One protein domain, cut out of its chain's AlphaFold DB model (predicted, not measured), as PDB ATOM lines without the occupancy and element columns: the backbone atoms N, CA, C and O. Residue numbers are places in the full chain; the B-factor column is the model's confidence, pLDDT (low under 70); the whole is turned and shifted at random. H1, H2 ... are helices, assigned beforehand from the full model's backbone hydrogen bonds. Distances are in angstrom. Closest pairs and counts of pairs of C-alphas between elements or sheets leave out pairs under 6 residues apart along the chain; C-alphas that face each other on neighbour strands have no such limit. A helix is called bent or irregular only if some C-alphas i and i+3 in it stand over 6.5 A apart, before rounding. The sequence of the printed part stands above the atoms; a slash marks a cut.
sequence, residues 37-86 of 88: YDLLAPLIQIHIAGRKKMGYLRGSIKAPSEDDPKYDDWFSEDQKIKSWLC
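What this domain is: This is residues 37 to 86 of the 88 residues of an uncharacterized protein of Malus baccata (UniProt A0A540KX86). The chain makes a long, loosely closed loop: it runs out through H1, the short H2 and an extended stretch, residues 58 to 70, then folds back as the long helix H3, whose last turn comes near H1. H3 passes near H2 on its way back, and the contacts between the helices are few. The printed part has 50 residues with three named helices, in the order H1, H2, H3, and no named strand; its class is all helix. It is only just loose, close to compact, with a radius of gyration of the C-alphas of 12.0 A, and its spans of 39 by 19 by 16 A only just make it a rod.

Where its parts are: H1, residues 37 to 50, begins with C-alpha 37 at (113.357, 160.027, 193.546) and is 19.4 A long. It is only just irregular: C-alphas 39 and 42 are 6.52 A apart. H2 is residues 54 to 57. H3, residues 71 to 85, is the longest helix, 21.0 A from C-alpha 71 at (130.611, 136.834, 185.717) to C-alpha 85 at (114.794, 148.978, 192.233).

How they stand to each other: H1 and H2 are close but not clearly touching; their closest C-alphas, those of Ile 48 and Met 54, are 5.6 A apart. H2 and H3 are also close but not clearly touching, with the closest C-alphas, those of Tyr 56 and Asp 78, 6.7 A apart. H1 and H3 are close but not clearly touching, with the C-alphas of Ile 44 and Leu 85 closest at 7.7 A. Their lines stand at a steep tilt of 43 degrees, and they run opposite ways. Every O i to N i+4 pair is within hydrogen-bond range in H3, and 8 of 10 are in H1; H2 is too short for such a pair.

The domain as a whole: The two C-alphas farthest apart, those of Leu 39 and Asp 67, are 38.8 A apart. The printed part has no cut. The link from H1 to H2 is tight, and that from H2 to H3 is long, with 13 residues. The mean pLDDT of the printed part is 89.2, and residue 86 is under 70.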
ATOM      1  N   TYR A  37     111.920 160.171 193.323       82.50
ATOM      2  CA  TYR A  37     113.357 160.027 193.546       82.50
ATOM      3  C   TYR A  37     113.813 160.577 194.902       82.50
ATOM      4  O   TYR A  37     114.487 159.874 195.651       82.50
ATOM      5  N   ASP A  38     113.405 161.797 195.263       86.38
ATOM      6  CA  ASP A  38     113.857 162.452 196.501       86.38
ATOM      7  C   ASP A  38     113.449 161.686 197.766       86.38
ATOM      8  O   ASP A  38     114.169 161.684 198.766       86.38
ATOM      9  N   LEU A  39     112.305 160.998 197.716       84.19
ATOM     10  CA  LEU A  39     111.801 160.200 198.829       84.19
ATOM     11  C   LEU A  39     112.406 158.790 198.841       84.19
ATOM     12  O   LEU A  39     112.753 158.268 199.902       84.19
ATOM     13  N   LEU A  40     112.518 158.156 197.674       82.00
ATOM     14  CA  LEU A  40     112.892 156.748 197.560       82.00
ATOM     15  C   LEU A  40     114.401 156.527 197.495       82.00
ATOM     16  O   LEU A  40     114.879 155.519 198.015       82.00
ATOM     17  N   ALA A  41     115.174 157.453 196.923       83.62
ATOM     18  CA  ALA A  41     116.621 157.301 196.800       83.62
ATOM     19  C   ALA A  41     117.321 157.136 198.166       83.62
ATOM     20  O   ALA A  41     118.129 156.209 198.294       83.62
ATOM     21  N   PRO A  42     116.997 157.914 199.223       88.12
ATOM     22  CA  PRO A  42     117.565 157.688 200.554       88.12
ATOM     23  C   PRO A  42     117.176 156.328 201.151       88.12
ATOM     24  O   PRO A  42     118.012 155.650 201.752       88.12
ATOM     25  N   LEU A  43     115.926 155.893 200.959       85.50
ATOM     26  CA  LEU A  43     115.436 154.603 201.457       85.50
ATOM     27  C   LEU A  43     116.164 153.436 200.780       85.50
ATOM     28  O   LEU A  43     116.662 152.538 201.459       85.50
ATOM     29  N   ILE A  44     116.304 153.489 199.455       83.94
ATOM     30  CA  ILE A  44     117.069 152.533 198.644       83.94
ATOM     31  C   ILE A  44     118.535 152.503 199.076       83.94
ATOM     32  O   ILE A  44     119.125 151.431 199.229       83.94
ATOM     33  N   GLN A  45     119.122 153.674 199.323       88.06
ATOM     34  CA  GLN A  45     120.504 153.784 199.762       88.06
ATOM     35  C   GLN A  45     120.719 153.096 201.114       88.06
ATOM     36  O   GLN A  45     121.626 152.271 201.239       88.06
ATOM     37  N   ILE A  46     119.872 153.371 202.111       88.38
ATOM     38  CA  ILE A  46     119.932 152.714 203.428       88.38
ATOM     39  C   ILE A  46     119.769 151.201 203.271       88.38
ATOM     40  O   ILE A  46     120.525 150.414 203.844       88.38
ATOM     41  N   HIS A  47     118.817 150.789 202.440       85.25
ATOM     42  CA  HIS A  47     118.487 149.396 202.212       85.25
ATOM     43  C   HIS A  47     119.646 148.581 201.615       85.25
ATOM     44  O   HIS A  47     119.956 147.470 202.057       85.25
ATOM     45  N   ILE A  48     120.322 149.146 200.619       88.19
ATOM     46  CA  ILE A  48     121.454 148.510 199.941       88.19
ATOM     47  C   ILE A  48     122.728 148.604 200.791       88.19
ATOM     48  O   ILE A  48     123.528 147.661 200.810       88.19
ATOM     49  N   ALA A  49     122.905 149.698 201.542       89.19
ATOM     50  CA  ALA A  49     123.997 149.848 202.502       89.19
ATOM     51  C   ALA A  49     123.918 148.787 203.607       89.19
ATOM     52  O   ALA A  49     124.927 148.140 203.894       89.19
ATOM     53  N   GLY A  50     122.722 148.538 204.154       88.50
ATOM     54  CA  GLY A  50     122.488 147.517 205.180       88.50
ATOM     55  C   GLY A  50     122.894 146.108 204.741       88.50
ATOM     56  O   GLY A  50     123.362 145.319 205.555       88.50
ATOM     57  N   ARG A  51     122.823 145.811 203.437       88.62
ATOM     58  CA  ARG A  51     123.256 144.524 202.864       88.62
ATOM     59  C   ARG A  51     124.698 144.489 202.377       88.62
ATOM     60  O   ARG A  51     125.116 143.493 201.792       88.62
ATOM     61  N   LYS A  52     125.469 145.560 202.583       90.31
ATOM     62  CA  LYS A  52     126.857 145.685 202.099       90.31
ATOM     63  C   LYS A  52     126.977 145.533 200.572       90.31
ATOM     64  O   LYS A  52     128.026 145.151 200.064       90.31
ATOM     65  N   LYS A  53     125.914 145.863 199.827       90.50
ATOM     66  CA  LYS A  53     125.863 145.774 198.354       90.50
ATOM     67  C   LYS A  53     126.008 147.128 197.655       90.50
ATOM     68  O   LYS A  53     125.923 147.205 196.437       90.50
ATOM     69  N   MET A  54     126.324 148.191 198.402       90.00
ATOM     70  CA  MET A  54     126.506 149.553 197.867       90.00
ATOM     71  C   MET A  54     127.549 149.639 196.744       90.00
ATOM     72  O   MET A  54     127.482 150.521 195.892       90.00
ATOM     73  N   GLY A  55     128.506 148.710 196.719       91.25
ATOM     74  CA  GLY A  55     129.519 148.669 195.674       91.25
ATOM     75  C   GLY A  55     128.974 148.383 194.272       91.25
ATOM     76  O   GLY A  55     129.582 148.857 193.318       91.25
ATOM     77  N   TYR A  56     127.838 147.687 194.156       90.19
ATOM     78  CA  TYR A  56     127.155 147.460 192.877       90.19
ATOM     79  C   TYR A  56     126.498 148.749 192.366       90.19
ATOM     80  O   TYR A  56     126.681 149.108 191.211       90.19
ATOM     81  N   LEU A  57     125.832 149.516 193.244       87.12
ATOM     82  CA  LEU A  57     125.247 150.813 192.872       87.12
ATOM     83  C   LEU A  57     126.300 151.867 192.515       87.12
ATOM     84  O   LEU A  57     126.142 152.609 191.553       87.12
ATOM     85  N   ARG A  58     127.372 151.966 193.310       88.88
ATOM     86  CA  ARG A  58     128.408 152.995 193.124       88.88
ATOM     87  C   ARG A  58     129.427 152.628 192.038       88.88
ATOM     88  O   ARG A  58     130.353 153.395 191.795       88.88
ATOM     89  N   GLY A  59     129.326 151.431 191.457       87.06
ATOM     90  CA  GLY A  59     130.278 150.918 190.468       87.06
ATOM     91  C   GLY A  59     131.682 150.637 191.018       87.06
ATOM     92  O   GLY A  59     132.626 150.468 190.248       87.06
ATOM     93  N   SER A  60     131.859 150.591 192.345       93.00
ATOM     94  CA  SER A  60     133.146 150.199 192.935       93.00
ATOM     95  C   SER A  60     133.375 148.687 192.877       93.00
ATOM     96  O   SER A  60     134.524 148.255 192.868       93.00
ATOM     97  N   ILE A  61     132.301 147.889 192.825       93.31
ATOM     98  CA  ILE A  61     132.350 146.490 192.391       93.31
ATOM     99  C   ILE A  61     132.149 146.514 190.878       93.31
ATOM    100  O   ILE A  61     131.055 146.803 190.402       93.31
ATOM    101  N   LYS A  62     133.223 146.267 190.130       93.38
ATOM    102  CA  LYS A  62     133.193 146.286 188.666       93.38
ATOM    103  C   LYS A  62     132.689 144.956 188.118       93.38
ATOM    104  O   LYS A  62     133.001 143.913 188.688       93.38
ATOM    105  N   ALA A  63     131.977 145.027 186.998       93.50
ATOM    106  CA  ALA A  63     131.638 143.854 186.207       93.50
ATOM    107  C   ALA A  63     132.927 143.135 185.766       93.50
ATOM    108  O   ALA A  63     133.827 143.795 185.228       93.50
ATOM    109  N   PRO A  64     133.050 141.821 186.014       94.69
ATOM    110  CA  PRO A  64     134.064 140.984 185.382       94.69
ATOM    111  C   PRO A  64     133.883 140.939 183.855       94.69
ATOM    112  O   PRO A  64     132.866 141.391 183.328       94.69
ATOM    113  N   SER A  65     134.861 140.371 183.145       95.88
ATOM    114  CA  SER A  65     134.676 140.013 181.730       95.88
ATOM    115  C   SER A  65     133.603 138.931 181.602       95.88
ATOM    116  O   SER A  65     133.501 138.100 182.498       95.88
ATOM    117  N   GLU A  66     132.858 138.892 180.497       93.81
ATOM    118  CA  GLU A  66     131.844 137.846 180.251       93.81
ATOM    119  C   GLU A  66     132.449 136.433 180.206       93.81
ATOM    120  O   GLU A  66     131.799 135.469 180.593       93.81
ATOM    121  N   ASP A  67     133.723 136.312 179.819       95.88
ATOM    122  CA  ASP A  67     134.462 135.042 179.837       95.88
ATOM    123  C   ASP A  67     135.003 134.655 181.231       95.88
ATOM    124  O   ASP A  67     135.589 133.583 181.398       95.88
ATOM    125  N   ASP A  68     134.888 135.534 182.235       96.00
ATOM    126  CA  ASP A  68     135.335 135.236 183.598       96.00
ATOM    127  C   ASP A  68     134.304 134.317 184.275       96.00
ATOM    128  O   ASP A  68     133.125 134.664 184.327       96.00
ATOM    129  N   PRO A  69     134.707 133.184 184.875       94.44
ATOM    130  CA  PRO A  69     133.783 132.306 185.597       94.44
ATOM    131  C   PRO A  69     133.036 132.993 186.755       94.44
ATOM    132  O   PRO A  69     132.039 132.467 187.236       94.44
ATOM    133  N   LYS A  70     133.497 134.158 187.227       94.31
ATOM    134  CA  LYS A  70     132.819 134.973 188.250       94.31
ATOM    135  C   LYS A  70     131.733 135.887 187.682       94.31
ATOM    136  O   LYS A  70     131.060 136.563 188.463       94.31
ATOM    137  N   TYR A  71     131.598 135.974 186.358       95.62
ATOM    138  CA  TYR A  71     130.611 136.834 185.717       95.62
ATOM    139  C   TYR A  71     129.194 136.452 186.131       95.62
ATOM    140  O   TYR A  71     128.446 137.326 186.556       95.62
ATOM    141  N   ASP A  72     128.855 135.162 186.100       96.12
ATOM    142  CA  ASP A  72     127.508 134.681 186.429       96.12
ATOM    143  C   ASP A  72     127.101 135.020 187.871       96.12
ATOM    144  O   ASP A  72     125.974 135.464 188.117       96.12
ATOM    145  N   ASP A  73     128.029 134.886 188.823       95.00
ATOM    146  CA  ASP A  73     127.812 135.259 190.225       95.00
ATOM    147  C   ASP A  73     127.594 136.770 190.376       95.00
ATOM    148  O   ASP A  73     126.671 137.218 191.065       95.00
ATOM    149  N   TRP A  74     128.438 137.574 189.721       95.31
ATOM    150  CA  TRP A  74     128.311 139.029 189.732       95.31
ATOM    151  C   TRP A  74     126.999 139.478 189.083       95.31
ATOM    152  O   TRP A  74     126.286 140.308 189.650       95.31
ATOM    153  N   PHE A  75     126.658 138.905 187.928       94.81
ATOM    154  CA  PHE A  75     125.454 139.210 187.170       94.81
ATOM    155  C   PHE A  75     124.206 138.858 187.975       94.81
ATOM    156  O   PHE A  75     123.292 139.671 188.069       94.81
ATOM    157  N   SER A  76     124.182 137.695 188.626       94.19
ATOM    158  CA  SER A  76     123.065 137.279 189.481       94.19
ATOM    159  C   SER A  76     122.815 138.270 190.623       94.19
ATOM    160  O   SER A  76     121.672 138.644 190.897       94.19
ATOM    161  N   GLU A  77     123.878 138.744 191.273       92.44
ATOM    162  CA  GLU A  77     123.770 139.743 192.337       92.44
ATOM    163  C   GLU A  77     123.373 141.130 191.807       92.44
ATOM    164  O   GLU A  77     122.579 141.822 192.446       92.44
ATOM    165  N   ASP A  78     123.852 141.522 190.626       91.88
ATOM    166  CA  ASP A  78     123.446 142.754 189.943       91.88
ATOM    167  C   ASP A  78     121.951 142.731 189.565       91.88
ATOM    168  O   ASP A  78     121.217 143.670 189.885       91.88
ATOM    169  N   GLN A  79     121.457 141.629 188.985       91.12
ATOM    170  CA  GLN A  79     120.034 141.450 188.670       91.12
ATOM    171  C   GLN A  79     119.161 141.469 189.925       91.12
ATOM    172  O   GLN A  79     118.081 142.055 189.920       91.12
ATOM    173  N   LYS A  80     119.631 140.884 191.028       87.75
ATOM    174  CA  LYS A  80     118.922 140.915 192.312       87.75
ATOM    175  C   LYS A  80     118.782 142.334 192.859       87.75
ATOM    176  O   LYS A  80     117.716 142.697 193.345       87.75
ATOM    177  N   ILE A  81     119.832 143.148 192.755       86.62
ATOM    178  CA  ILE A  81     119.783 144.553 193.177       86.62
ATOM    179  C   ILE A  81     118.851 145.346 192.265       86.62
ATOM    180  O   ILE A  81     118.017 146.091 192.768       86.62
ATOM    181  N   LYS A  82     118.926 145.141 190.943       85.25
ATOM    182  CA  LYS A  82     117.994 145.747 189.980       85.25
ATOM    183  C   LYS A  82     116.549 145.346 190.254       85.25
ATOM    184  O   LYS A  82     115.681 146.205 190.206       85.25
ATOM    185  N   SER A  83     116.295 144.096 190.634       83.25
ATOM    186  CA  SER A  83     114.967 143.640 191.049       83.25
ATOM    187  C   SER A  83     114.455 144.368 192.293       83.25
ATOM    188  O   SER A  83     113.251 144.464 192.455       83.25
ATOM    189  N   TRP A  84     115.306 144.900 193.174       79.75
ATOM    190  CA  TRP A  84     114.835 145.733 194.292       79.75
ATOM    191  C   TRP A  84     114.478 147.159 193.880       79.75
ATOM    192  O   TRP A  84     113.736 147.821 194.594       79.75
ATOM    193  N   LEU A  85     115.048 147.642 192.778       77.38
ATOM    194  CA  LEU A  85     114.794 148.978 192.233       77.38
ATOM    195  C   LEU A  85     113.621 148.975 191.249       77.38
ATOM    196  O   LEU A  85     112.935 149.977 191.088       77.38
ATOM    197  N   CYS A  86     113.438 147.844 190.576       67.94
ATOM    198  CA  CYS A  86     112.473 147.631 189.520       67.94
ATOM    199  C   CYS A  86     111.686 146.364 189.853       67.94
ATOM    200  O   CYS A  86     112.043 145.264 189.429       67.94
TER     201      CYS A  86